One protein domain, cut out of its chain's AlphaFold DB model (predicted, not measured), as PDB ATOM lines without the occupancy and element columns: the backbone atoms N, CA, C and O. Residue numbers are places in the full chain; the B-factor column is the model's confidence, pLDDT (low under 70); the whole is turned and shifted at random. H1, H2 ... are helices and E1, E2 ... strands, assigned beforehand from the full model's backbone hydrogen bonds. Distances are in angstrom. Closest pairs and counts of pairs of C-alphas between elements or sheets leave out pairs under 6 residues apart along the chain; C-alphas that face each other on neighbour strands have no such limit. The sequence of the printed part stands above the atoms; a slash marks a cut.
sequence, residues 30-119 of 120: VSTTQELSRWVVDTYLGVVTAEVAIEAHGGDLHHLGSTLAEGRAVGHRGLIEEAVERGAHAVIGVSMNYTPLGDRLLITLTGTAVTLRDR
ATOM      1  N   VAL A  30     -26.004 -42.467 -42.484       93.75
ATOM      2  CA  VAL A  30     -25.007 -42.869 -43.485       93.75
ATOM      3  C   VAL A  30     -24.157 -43.978 -42.891       93.75
ATOM      4  O   VAL A  30     -23.526 -43.777 -41.852       93.75
ATOM      5  N   SER A  31     -24.155 -45.151 -43.522       95.00
ATOM      6  CA  SER A  31     -23.436 -46.319 -43.014       95.00
ATOM      7  C   SER A  31     -22.764 -47.111 -44.126       95.00
ATOM      8  O   SER A  31     -23.305 -47.279 -45.216       95.00
ATOM      9  N   THR A  32     -21.597 -47.669 -43.813       97.31
ATOM     10  CA  THR A  32     -20.925 -48.671 -44.651       97.31
ATOM     11  C   THR A  32     -21.572 -50.056 -44.521       97.31
ATOM     12  O   THR A  32     -21.321 -50.934 -45.340       97.31
ATOM     13  N   THR A  33     -22.411 -50.279 -43.501       96.56
ATOM     14  CA  THR A  33     -23.179 -51.522 -43.326       96.56
ATOM     15  C   THR A  33     -24.421 -51.538 -44.214       96.56
ATOM     16  O   THR A  33     -24.962 -50.490 -44.561       96.56
ATOM     17  N   GLN A  34     -24.896 -52.737 -44.563       94.88
ATOM     18  CA  GLN A  34     -26.149 -52.927 -45.311       94.88
ATOM     19  C   GLN A  34     -27.388 -52.931 -44.406       94.88
ATOM     20  O   GLN A  34     -28.502 -52.716 -44.869       94.88
ATOM     21  N   GLU A  35     -27.197 -53.151 -43.108       90.69
ATOM     22  CA  GLU A  35     -28.273 -53.215 -42.127       90.69
ATOM     23  C   GLU A  35     -28.058 -52.186 -41.022       90.69
ATOM     24  O   GLU A  35     -26.922 -51.863 -40.654       90.69
ATOM     25  N   LEU A  36     -29.170 -51.705 -40.468       88.81
ATOM     26  CA  LEU A  36     -29.203 -50.850 -39.291       88.81
ATOM     27  C   LEU A  36     -29.935 -51.594 -38.169       88.81
ATOM     28  O   LEU A  36     -30.949 -52.244 -38.406       88.81
ATOM     29  N   SER A  37     -29.434 -51.518 -36.939       83.88
ATOM     30  CA  SER A  37     -29.914 -52.360 -35.831       83.88
ATOM     31  C   SER A  37     -31.365 -52.082 -35.421       83.88
ATOM     32  O   SER A  37     -32.112 -53.019 -35.148       83.88
ATOM     33  N   ARG A  38     -31.767 -50.805 -35.387       82.62
ATOM     34  CA  ARG A  38     -33.091 -50.363 -34.914       82.62
ATOM     35  C   ARG A  38     -34.133 -50.212 -36.025       82.62
ATOM     36  O   ARG A  38     -35.324 -50.217 -35.748       82.62
ATOM     37  N   TRP A  39     -33.692 -50.096 -37.270       86.75
ATOM     38  CA  TRP A  39     -34.567 -49.844 -38.411       86.75
ATOM     39  C   TRP A  39     -34.574 -51.029 -39.369       86.75
ATOM     40  O   TRP A  39     -33.678 -51.877 -39.361       86.75
ATOM     41  N   VAL A  40     -35.602 -51.095 -40.201       91.62
ATOM     42  CA  VAL A  40     -35.612 -51.948 -41.391       91.62
ATOM     43  C   VAL A  40     -35.780 -51.069 -42.619       91.62
ATOM     44  O   VAL A  40     -36.438 -50.026 -42.555       91.62
ATOM     45  N   VAL A  41     -35.159 -51.479 -43.725       94.50
ATOM     46  CA  VAL A  41     -35.389 -50.834 -45.019       94.50
ATOM     47  C   VAL A  41     -36.854 -51.024 -45.385       94.50
ATOM     48  O   VAL A  41     -37.364 -52.144 -45.364       94.50
ATOM     49  N   ASP A  42     -37.519 -49.916 -45.678       93.88
ATOM     50  CA  ASP A  42     -38.896 -49.900 -46.151       93.88
ATOM     51  C   ASP A  42     -38.926 -49.894 -47.684       93.88
ATOM     52  O   ASP A  42     -39.462 -50.813 -48.297       93.88
ATOM     53  N   THR A  43     -38.249 -48.923 -48.303       95.62
ATOM     54  CA  THR A  43     -38.159 -48.784 -49.760       95.62
ATOM     55  C   THR A  43     -36.723 -48.488 -50.194       95.62
ATOM     56  O   THR A  43     -36.029 -47.678 -49.580       95.62
ATOM     57  N   TYR A  44     -36.283 -49.115 -51.288       98.19
ATOM     58  CA  TYR A  44     -35.024 -48.790 -51.962       98.19
ATOM     59  C   TYR A  44     -35.257 -47.698 -53.012       98.19
ATOM     60  O   TYR A  44     -36.039 -47.885 -53.940       98.19
ATOM     61  N   LEU A  45     -34.542 -46.581 -52.892       96.81
ATOM     62  CA  LEU A  45     -34.617 -45.414 -53.786       96.81
ATOM     63  C   LEU A  45     -33.496 -45.412 -54.844       96.81
ATOM     64  O   LEU A  45     -33.256 -44.418 -55.536       96.81
ATOM     65  N   GLY A  46     -32.800 -46.543 -54.963       98.12
ATOM     66  CA  GLY A  46     -31.722 -46.761 -55.914       98.12
ATOM     67  C   GLY A  46     -30.347 -46.328 -55.414       98.12
ATOM     68  O   GLY A  46     -30.156 -45.890 -54.276       98.12
ATOM     69  N   VAL A  47     -29.368 -46.499 -56.297       98.50
ATOM     70  CA  VAL A  47     -27.975 -46.122 -56.053       98.50
ATOM     71  C   VAL A  47     -27.836 -44.600 -56.113       98.50
ATOM     72  O   VAL A  47     -28.488 -43.945 -56.934       98.50
ATOM     73  N   VAL A  48     -26.989 -44.073 -55.232       98.31
ATOM     74  CA  VAL A  48     -26.529 -42.677 -55.197       98.31
ATOM     75  C   VAL A  48     -25.007 -42.651 -55.270       98.31
ATOM     76  O   VAL A  48     -24.347 -43.589 -54.795       98.31
ATOM     77  N   THR A  49     -24.452 -41.608 -55.880       98.31
ATOM     78  CA  THR A  49     -23.013 -41.471 -56.113       98.31
ATOM     79  C   THR A  49     -22.546 -40.040 -55.890       98.31
ATOM     80  O   THR A  49     -23.295 -39.083 -56.038       98.31
ATOM     81  N   ALA A  50     -21.279 -39.878 -55.520       98.12
ATOM     82  CA  ALA A  50     -20.658 -38.564 -55.478       98.12
ATOM     83  C   ALA A  50     -19.180 -38.649 -55.832       98.12
ATOM     84  O   ALA A  50     -18.436 -39.468 -55.286       98.12
ATOM     85  N   GLU A  51     -18.748 -37.754 -56.709       97.94
ATOM     86  CA  GLU A  51     -17.382 -37.671 -57.197       97.94
ATOM     87  C   GLU A  51     -16.749 -36.338 -56.806       97.94
ATOM     88  O   GLU A  51     -17.310 -35.265 -57.023       97.94
ATOM     89  N   VAL A  52     -15.536 -36.398 -56.258       97.12
ATOM     90  CA  VAL A  52     -14.738 -35.212 -55.935       97.12
ATOM     91  C   VAL A  52     -13.334 -35.392 -56.472       97.12
ATOM     92  O   VAL A  52     -12.632 -36.322 -56.085       97.12
ATOM     93  N   ALA A  53     -12.905 -34.490 -57.349       94.56
ATOM     94  CA  ALA A  53     -11.516 -34.417 -57.774       94.56
ATOM     95  C   ALA A  53     -10.758 -33.460 -56.851       94.56
ATOM     96  O   ALA A  53     -11.146 -32.302 -56.708       94.56
ATOM     97  N   ILE A  54      -9.672 -33.938 -56.249       91.88
ATOM     98  CA  ILE A  54      -8.726 -33.106 -55.504       91.88
ATOM     99  C   ILE A  54      -7.385 -33.074 -56.230       91.88
ATOM    100  O   ILE A  54      -6.994 -34.043 -56.882       91.88
ATOM    101  N   GLU A  55      -6.668 -31.962 -56.115       87.31
ATOM    102  CA  GLU A  55      -5.306 -31.868 -56.631       87.31
ATOM    103  C   GLU A  55      -4.372 -32.708 -55.754       87.31
ATOM    104  O   GLU A  55      -4.370 -32.600 -54.527       87.31
ATOM    105  N   ALA A  56      -3.572 -33.562 -56.389       72.88
ATOM    106  CA  ALA A  56      -2.542 -34.345 -55.733       72.88
ATOM    107  C   ALA A  56      -1.206 -33.636 -55.968       72.88
ATOM    108  O   ALA A  56      -0.471 -33.961 -56.898       72.88
ATOM    109  N   HIS A  57      -0.903 -32.617 -55.157       67.31
ATOM    110  CA  HIS A  57       0.387 -31.929 -55.251       67.31
ATOM    111  C   HIS A  57       1.499 -32.961 -55.020       67.31
ATOM    112  O   HIS A  57       1.621 -33.513 -53.928       67.31
ATOM    113  N   GLY A  58       2.273 -33.257 -56.067       58.25
ATOM    114  CA  GLY A  58       3.181 -34.408 -56.169       58.25
ATOM    115  C   GLY A  58       4.417 -34.397 -55.259       58.25
ATOM    116  O   GLY A  58       5.460 -34.901 -55.664       58.25
ATOM    117  N   GLY A  59       4.343 -33.838 -54.052       58.75
ATOM    118  CA  GLY A  59       5.472 -33.829 -53.121       58.75
ATOM    119  C   GLY A  59       5.195 -33.252 -51.735       58.75
ATOM    120  O   GLY A  59       5.924 -33.590 -50.805       58.75
ATOM    121  N   ASP A  60       4.147 -32.440 -51.555       65.56
ATOM    122  CA  ASP A  60       3.826 -31.874 -50.241       65.56
ATOM    123  C   ASP A  60       2.813 -32.742 -49.480       65.56
ATOM    124  O   ASP A  60       1.595 -32.555 -49.529       65.56
ATOM    125  N   LEU A  61       3.346 -33.729 -48.758       70.12
ATOM    126  CA  LEU A  61       2.557 -34.617 -47.904       70.12
ATOM    127  C   LEU A  61       2.024 -33.920 -46.644       70.12
ATOM    128  O   LEU A  61       1.154 -34.482 -45.977       70.12
ATOM    129  N   HIS A  62       2.510 -32.717 -46.311       76.25
ATOM    130  CA  HIS A  62       2.131 -32.015 -45.086       76.25
ATOM    131  C   HIS A  62       0.639 -31.649 -45.086       76.25
ATOM    132  O   HIS A  62      -0.024 -31.717 -44.050       76.25
ATOM    133  N   HIS A  63       0.090 -31.346 -46.265       80.31
ATOM    134  CA  HIS A  63      -1.315 -30.970 -46.445       80.31
ATOM    135  C   HIS A  63      -2.197 -32.090 -47.010       80.31
ATOM    136  O   HIS A  63      -3.424 -31.966 -46.995       80.31
ATOM    137  N   LEU A  64      -1.614 -33.217 -47.432       82.88
ATOM    138  CA  LEU A  64      -2.356 -34.326 -48.044       82.88
ATOM    139  C   LEU A  64      -3.505 -34.820 -47.152       82.88
ATOM    140  O   LEU A  64      -4.615 -35.055 -47.628       82.88
ATOM    141  N   GLY A  65      -3.259 -34.946 -45.844       86.31
ATOM    142  CA  GLY A  65      -4.273 -35.387 -44.887       86.31
ATOM    143  C   GLY A  65      -5.489 -34.456 -44.822       86.31
ATOM    144  O   GLY A  65      -6.624 -34.942 -44.837       86.31
ATOM    145  N   SER A  66      -5.265 -33.136 -44.786       88.12
ATOM    146  CA  SER A  66      -6.337 -32.129 -44.784       88.12
ATOM    147  C   SER A  66      -7.079 -32.085 -46.116       88.12
ATOM    148  O   SER A  66      -8.306 -32.135 -46.110       88.12
ATOM    149  N   THR A  67      -6.370 -32.115 -47.248       89.81
ATOM    150  CA  THR A  67      -6.990 -32.102 -48.584       89.81
ATOM    151  C   THR A  67      -7.869 -33.334 -48.808       89.81
ATOM    152  O   THR A  67      -9.000 -33.224 -49.279       89.81
ATOM    153  N   LEU A  68      -7.405 -34.522 -48.402       91.19
ATOM    154  CA  LEU A  68      -8.214 -35.743 -48.454       91.19
ATOM    155  C   LEU A  68      -9.438 -35.661 -47.535       91.19
ATOM    156  O   LEU A  68     -10.508 -36.156 -47.888       91.19
ATOM    157  N   ALA A  69      -9.296 -35.074 -46.343       91.44
ATOM    158  CA  ALA A  69     -10.408 -34.912 -45.411       91.44
ATOM    159  C   ALA A  69     -11.483 -33.964 -45.957       91.44
ATOM    160  O   ALA A  69     -12.668 -34.288 -45.875       91.44
ATOM    161  N   GLU A  70     -11.077 -32.848 -46.556       90.56
ATOM    162  CA  GLU A  70     -11.975 -31.909 -47.231       90.56
ATOM    163  C   GLU A  70     -12.672 -32.570 -48.421       90.56
ATOM    164  O   GLU A  70     -13.900 -32.530 -48.506       90.56
ATOM    165  N   GLY A  71     -11.923 -33.272 -49.278       94.19
ATOM    166  CA  GLY A  71     -12.486 -34.003 -50.413       94.19
ATOM    167  C   GLY A  71     -13.533 -35.039 -49.990       94.19
ATOM    168  O   GLY A  71     -14.629 -35.080 -50.551       94.19
ATOM    169  N   ARG A  72     -13.259 -35.819 -48.933       95.38
ATOM    170  CA  ARG A  72     -14.247 -36.742 -48.347       95.38
ATOM    171  C   ARG A  72     -15.481 -36.021 -47.818       95.38
ATOM    172  O   ARG A  72     -16.587 -36.515 -48.010       95.38
ATOM    173  N   ALA A  73     -15.310 -34.891 -47.134       93.69
ATOM    174  CA  ALA A  73     -16.429 -34.133 -46.583       93.69
ATOM    175  C   ALA A  73     -17.342 -33.590 -47.693       93.69
ATOM    176  O   ALA A  73     -18.564 -33.695 -47.588       93.69
ATOM    177  N   VAL A  74     -16.755 -33.074 -48.779       95.50
ATOM    178  CA  VAL A  74     -17.496 -32.645 -49.975       95.50
ATOM    179  C   VAL A  74     -18.234 -33.827 -50.603       95.50
ATOM    180  O   VAL A  74     -19.426 -33.712 -50.872       95.50
ATOM    181  N   GLY A  75     -17.563 -34.969 -50.767       96.56
ATOM    182  CA  GLY A  75     -18.152 -36.162 -51.376       96.56
ATOM    183  C   GLY A  75     -19.303 -36.741 -50.555       96.56
ATOM    184  O   GLY A  75     -20.361 -37.040 -51.097       96.56
ATOM    185  N   HIS A  76     -19.150 -36.826 -49.231       95.62
ATOM    186  CA  HIS A  76     -20.240 -37.238 -48.345       95.62
ATOM    187  C   HIS A  76     -21.435 -36.291 -48.423       95.62
ATOM    188  O   HIS A  76     -22.567 -36.761 -48.451       95.62
ATOM    189  N   ARG A  77     -21.197 -34.975 -48.466       93.81
ATOM    190  CA  ARG A  77     -22.275 -33.994 -48.598       93.81
ATOM    191  C   ARG A  77     -23.049 -34.186 -49.902       93.81
ATOM    192  O   ARG A  77     -24.261 -34.305 -49.823       93.81
ATOM    193  N   GLY A  78     -22.367 -34.307 -51.043       95.81
ATOM    194  CA  GLY A  78     -23.034 -34.538 -52.332       95.81
ATOM    195  C   GLY A  78     -23.853 -35.834 -52.349       95.81
ATOM    196  O   GLY A  78     -25.012 -35.827 -52.748       95.81
ATOM    197  N   LEU A  79     -23.292 -36.922 -51.805       97.19
ATOM    198  CA  LEU A  79     -23.983 -38.213 -51.686       97.19
ATOM    199  C   LEU A  79     -25.264 -38.106 -50.836       97.19
ATOM    200  O   LEU A  79     -26.279 -38.731 -51.135       97.19
ATOM    201  N   ILE A  80     -25.204 -37.334 -49.745       93.94
ATOM    202  CA  ILE A  80     -26.338 -37.106 -48.842       93.94
ATOM    203  C   ILE A  80     -27.381 -36.201 -49.498       93.94
ATOM    204  O   ILE A  80     -28.566 -36.502 -49.396       93.94
ATOM    205  N   GLU A  81     -26.963 -35.113 -50.143       93.19
ATOM    206  CA  GLU A  81     -27.853 -34.176 -50.839       93.19
ATOM    207  C   GLU A  81     -28.671 -34.910 -51.906       93.19
ATOM    208  O   GLU A  81     -29.899 -34.856 -51.863       93.19
ATOM    209  N   GLU A  82     -28.021 -35.715 -52.752       96.50
ATOM    210  CA  GLU A  82     -28.702 -36.542 -53.756       96.50
ATOM    211  C   GLU A  82     -29.713 -37.512 -53.119       96.50
ATOM    212  O   GLU A  82     -30.840 -37.668 -53.595       96.50
ATOM    213  N   ALA A  83     -29.342 -38.173 -52.020       95.38
ATOM    214  CA  ALA A  83     -30.243 -39.086 -51.326       95.38
ATOM    215  C   ALA A  83     -31.449 -38.351 -50.711       95.38
ATOM    216  O   ALA A  83     -32.580 -38.836 -50.796       95.38
ATOM    217  N   VAL A  84     -31.233 -37.178 -50.114       90.06
ATOM    218  CA  VAL A  84     -32.287 -36.356 -49.499       90.06
ATOM    219  C   VAL A  84     -33.262 -35.828 -50.542       90.06
ATOM    220  O   VAL A  84     -34.467 -35.874 -50.303       90.06
ATOM    221  N   GLU A  85     -32.781 -35.397 -51.710       92.81
ATOM    222  CA  GLU A  85     -33.637 -34.977 -52.828       92.81
ATOM    223  C   GLU A  85     -34.594 -36.090 -53.279       92.81
ATOM    224  O   GLU A  85     -35.719 -35.818 -53.700       92.81
ATOM    225  N   ARG A  86     -34.190 -37.356 -53.119       92.88
ATOM    226  CA  ARG A  86     -35.021 -38.539 -53.398       92.88
ATOM    227  C   ARG A  86     -35.945 -38.936 -52.238       92.88
ATOM    228  O   ARG A  86     -36.675 -39.916 -52.359       92.88
ATOM    229  N   GLY A  87     -35.919 -38.213 -51.117       90.62
ATOM    230  CA  GLY A  87     -36.701 -38.517 -49.915       90.62
ATOM    231  C   GLY A  87     -36.092 -39.606 -49.027       90.62
ATOM    232  O   GLY A  87     -36.807 -40.234 -48.246       90.62
ATOM    233  N   ALA A  88     -34.787 -39.871 -49.141       93.69
ATOM    234  CA  ALA A  88     -34.144 -40.928 -48.371       93.69
ATOM    235  C   ALA A  88     -34.074 -40.616 -46.873       93.69
ATOM    236  O   ALA A  88     -33.762 -39.505 -46.436       93.69
ATOM    237  N   HIS A  89     -34.271 -41.663 -46.077       91.94
ATOM    238  CA  HIS A  89     -34.001 -41.645 -44.646       91.94
ATOM    239  C   HIS A  89     -32.546 -42.047 -44.342       91.94
ATOM    240  O   HIS A  89     -31.977 -41.652 -43.323       91.94
ATOM    241  N   ALA A  90     -31.938 -42.854 -45.209       93.81
ATOM    242  CA  ALA A  90     -30.573 -43.318 -45.040       93.81
ATOM    243  C   ALA A  90     -29.875 -43.594 -46.373       93.81
ATOM    244  O   ALA A  90     -30.519 -43.831 -47.393       93.81
ATOM    245  N   VAL A  91     -28.545 -43.623 -46.319       96.88
ATOM    246  CA  VAL A  91     -27.665 -44.201 -47.330       96.88
ATOM    247  C   VAL A  91     -26.887 -45.341 -46.674       96.88
ATOM    248  O   VAL A  91     -26.071 -45.120 -45.778       96.88
ATOM    249  N   ILE A  92     -27.162 -46.569 -47.102       97.44
ATOM    250  CA  ILE A  92     -26.523 -47.789 -46.589       97.44
ATOM    251  C   ILE A  92     -25.559 -48.376 -47.617       97.44
ATOM    252  O   ILE A  92     -25.607 -48.033 -48.801       97.44
ATOM    253  N   GLY A  93     -24.684 -49.274 -47.161       97.94
ATOM    254  CA  GLY A  93     -23.691 -49.921 -48.016       97.94
ATOM    255  C   GLY A  93     -22.728 -48.922 -48.654       97.94
ATOM    256  O   GLY A  93     -22.316 -49.118 -49.795       97.94
ATOM    257  N   VAL A  94     -22.415 -47.831 -47.947       98.31
ATOM    258  CA  VAL A  94     -21.540 -46.788 -48.475       98.31
ATOM    259  C   VAL A  94     -20.137 -47.336 -48.701       98.31
ATOM    260  O   VAL A  94     -19.536 -47.924 -47.802       98.31
ATOM    261  N   SER A  95     -19.601 -47.091 -49.891       98.19
ATOM    262  CA  SER A  95     -18.219 -47.385 -50.253       98.19
ATOM    263  C   SER A  95     -17.519 -46.128 -50.759       98.19
ATOM    264  O   SER A  95     -18.168 -45.175 -51.194       98.19
ATOM    265  N   MET A  96     -16.191 -46.112 -50.667       97.62
ATOM    266  CA  MET A  96     -15.360 -44.998 -51.109       97.62
ATOM    267  C   MET A  96     -14.101 -45.533 -51.776       97.62
ATOM    268  O   MET A  96     -13.370 -46.317 -51.173       97.62
ATOM    269  N   ASN A  97     -13.837 -45.064 -52.989       97.06
ATOM    270  CA  ASN A  97     -12.666 -45.429 -53.773       97.06
ATOM    271  C   ASN A  97     -11.851 -44.184 -54.127       97.06
ATOM    272  O   ASN A  97     -12.410 -43.113 -54.356       97.06
ATOM    273  N   TYR A  98     -10.531 -44.351 -54.190       94.62
ATOM    274  CA  TYR A  98      -9.594 -43.318 -54.616       94.62
ATOM    275  C   TYR A  98      -8.935 -43.756 -55.920       94.62
ATOM    276  O   TYR A  98      -8.252 -44.780 -55.951       94.62
ATOM    277  N   THR A  99      -9.115 -42.971 -56.977       94.62
ATOM    278  CA  THR A  99      -8.595 -43.262 -58.314       94.62
ATOM    279  C   THR A  99      -7.635 -42.153 -58.735       94.62
ATOM    280  O   THR A  99      -8.066 -41.010 -58.908       94.62
ATOM    281  N   PRO A 100      -6.334 -42.440 -58.902       91.38
ATOM    282  CA  PRO A 100      -5.394 -41.480 -59.471       91.38
ATOM    283  C   PRO A 100      -5.785 -41.125 -60.911       91.38
ATOM    284  O   PRO A 100      -6.025 -42.015 -61.725       91.38
ATOM    285  N   LEU A 101      -5.825 -39.832 -61.232       89.19
ATOM    286  CA  LEU A 101      -6.115 -39.293 -62.561       89.19
ATOM    287  C   LEU A 101      -5.107 -38.183 -62.880       89.19
ATOM    288  O   LEU A 101      -5.352 -37.012 -62.601       89.19
ATOM    289  N   GLY A 102      -3.960 -38.549 -63.454       87.75
ATOM    290  CA  GLY A 102      -2.884 -37.595 -63.734       87.75
ATOM    291  C   GLY A 102      -2.338 -36.963 -62.451       87.75
ATOM    292  O   GLY A 102      -1.845 -37.668 -61.576       87.75
ATOM    293  N   ASP A 103      -2.444 -35.640 -62.346       87.38
ATOM    294  CA  ASP A 103      -2.063 -34.821 -61.186       87.38
ATOM    295  C   ASP A 103      -3.193 -34.665 -60.148       87.38
ATOM    296  O   ASP A 103      -3.097 -33.872 -59.208       87.38
ATOM    297  N   ARG A 104      -4.282 -35.424 -60.301       90.25
ATOM    298  CA  ARG A 104      -5.449 -35.398 -59.416       90.25
ATOM    299  C   ARG A 104      -5.714 -36.757 -58.795       90.25
ATOM    300  O   ARG A 104      -5.339 -37.804 -59.321       90.25
ATOM    301  N   LEU A 105      -6.445 -36.732 -57.689       91.56
ATOM    302  CA  LEU A 105      -7.059 -37.907 -57.094       91.56
ATOM    303  C   LEU A 105      -8.578 -37.746 -57.152       91.56
ATOM    304  O   LEU A 105      -9.126 -36.782 -56.619       91.56
ATOM    305  N   LEU A 106      -9.254 -38.685 -57.805       95.44
ATOM    306  CA  LEU A 106     -10.708 -38.770 -57.804       95.44
ATOM    307  C   LEU A 106     -11.158 -39.599 -56.605       95.44
ATOM    308  O   LEU A 106     -10.760 -40.751 -56.461       95.44
ATOM    309  N   ILE A 107     -11.995 -39.016 -55.759       96.94
ATOM    310  CA  ILE A 107     -12.690 -39.698 -54.673       96.94
ATOM    311  C   ILE A 107     -14.100 -40.001 -55.173       96.94
ATOM    312  O   ILE A 107     -14.859 -39.077 -55.452       96.94
ATOM    313  N   THR A 108     -14.448 -41.279 -55.273       98.31
ATOM    314  CA  THR A 108     -15.788 -41.727 -55.666       98.31
ATOM    315  C   THR A 108     -16.453 -42.386 -54.473       98.31
ATOM    316  O   THR A 108     -15.927 -43.361 -53.936       98.31
ATOM    317  N   LEU A 109     -17.605 -41.865 -54.065       98.56
ATOM    318  CA  LEU A 109     -18.470 -42.471 -53.066       98.56
ATOM    319  C   LEU A 109     -19.679 -43.085 -53.760       98.56
ATOM    320  O   LEU A 109     -20.236 -42.495 -54.681       98.56
ATOM    321  N   THR A 110     -20.115 -44.240 -53.280       98.62
ATOM    322  CA  THR A 110     -21.358 -44.874 -53.726       98.62
ATOM    323  C   THR A 110     -22.119 -45.407 -52.527       98.62
ATOM    324  O   THR A 110     -21.519 -45.724 -51.503       98.62
ATOM    325  N   GLY A 111     -23.436 -45.520 -52.643       98.50
ATOM    326  CA  GLY A 111     -24.280 -46.148 -51.633       98.50
ATOM    327  C   GLY A 111     -25.682 -46.396 -52.169       98.50
ATOM    328  O   GLY A 111     -25.970 -46.130 -53.335       98.50
ATOM    329  N   THR A 112     -26.566 -46.920 -51.326       98.62
ATOM    330  CA  THR A 112     -27.978 -47.115 -51.676       98.62
ATOM    331  C   THR A 112     -28.855 -46.239 -50.800       98.62
ATOM    332  O   THR A 112     -28.853 -46.385 -49.576       98.62
ATOM    333  N   ALA A 113     -29.599 -45.334 -51.433       98.00
ATOM    334  CA  ALA A 113     -30.584 -44.495 -50.772       98.00
ATOM    335  C   ALA A 113     -31.816 -45.334 -50.418       98.00
ATOM    336  O   ALA A 113     -32.332 -46.084 -51.249       98.00
ATOM    337  N   VAL A 114     -32.286 -45.221 -49.178       96.50
ATOM    338  CA  VAL A 114     -33.414 -46.003 -48.666       96.50
ATOM    339  C   VAL A 114     -34.319 -45.167 -47.773       96.50
ATOM    340  O   VAL A 114     -33.860 -44.259 -47.074       96.50
ATOM    341  N   THR A 115     -35.603 -45.510 -47.739       94.12
ATOM    342  CA  THR A 115     -36.479 -45.150 -46.624       94.12
ATOM    343  C   THR A 115     -36.385 -46.222 -45.541       94.12
ATOM    344  O   THR A 115     -36.078 -47.391 -45.783       94.12
ATOM    345  N   LEU A 116     -36.629 -45.799 -44.310       90.94
ATOM    346  CA  LEU A 116     -36.597 -46.626 -43.111       90.94
ATOM    347  C   LEU A 116     -37.961 -46.621 -42.431       90.94
ATOM    348  O   LEU A 116     -38.605 -45.571 -42.363       90.94
ATOM    349  N   ARG A 117     -38.319 -47.751 -41.825       86.38
ATOM    350  CA  ARG A 117     -39.380 -47.852 -40.816       86.38
ATOM    351  C   ARG A 117     -38.838 -48.501 -39.544       86.38
ATOM    352  O   ARG A 117     -37.796 -49.163 -39.572       86.38
ATOM    353  N   ASP A 118     -39.526 -48.284 -38.427       84.38
ATOM    354  CA  ASP A 118     -39.192 -48.966 -37.175       84.38
ATOM    355  C   ASP A 118     -39.402 -50.485 -37.335       84.38
ATOM    356  O   ASP A 118     -40.227 -50.939 -38.138       84.38
ATOM    357  N   ARG A 119     -38.599 -51.269 -36.615       76.44
ATOM    358  CA  ARG A 119     -38.683 -52.735 -36.611       76.44
ATOM    359  C   ARG A 119     -39.813 -53.246 -35.706       76.44
ATOM    360  O   ARG A 119     -40.149 -54.422 -35.811       76.44
TER     361      ARG A 119
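Overview. This is residues 30 to 119 of the 120 residues of the protein "Heavy metal-binding domain-containing protein" of Acidimicrobiia bacterium (UniProt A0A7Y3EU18). A long, twisted sheet of three antiparallel strands curls round one long helix, H1, which covers one face of it. E1 and E3 run on beyond E2 at one end of this loose rod, and the loop between E1 and H1 lies at the other end. The printed part has 90 residues, with E1, H1, E2 and E3 in chain order, sheet order E1, E3, E2, and a mixed class of helices and strands. The radius of gyration of the C-alphas is 15.2 A, and the spans are 51 by 21 by 16 A.

Arrangement. E1, residues 39 to 55, is an edge strand and bends by 100 degrees at residue 42. Its antiparallel neighbour is the inner strand E3, residues 104 to 118, with N 50 and O 109 2.9 A apart, within hydrogen-bond range. E2, residues 90 to 101, is the other edge strand, bends by 67 degrees at residue 93 and forms a hairpin with E3, where N 97 and O 108 are 2.9 A apart, within hydrogen-bond range. H1, residues 64 to 85, is on the sheet, two layers in all; its closest C-alphas to E1 are Leu 79 and Ala 50, 5.1 A apart, and to E3 Ala 83 and Ala 113, 5.4 A apart. Every O i to N i+4 pair in H1 is within hydrogen-bond range. E1, H1 and E2 form a split strand-helix-strand unit, two strands running the same way with E3 between them, and its crossover is right-handed.

Along the chain. E1 begins at C-alpha 39 (-34.567, -49.844, -38.411) and measures 38.9 A from first to last C-alpha. H1 measures 31.7 A, E2 30.4 A and E3 42.6 A, ending at C-alpha 118 (-39.192, -48.966, -37.175).

Size, cuts and confidence. The C-alphas farthest apart, of Gly 59 and Arg 119, are 50.8 A apart. The printed part has no cut, and no link is long. Residues 57 to 60 are under 70 in pLDDT.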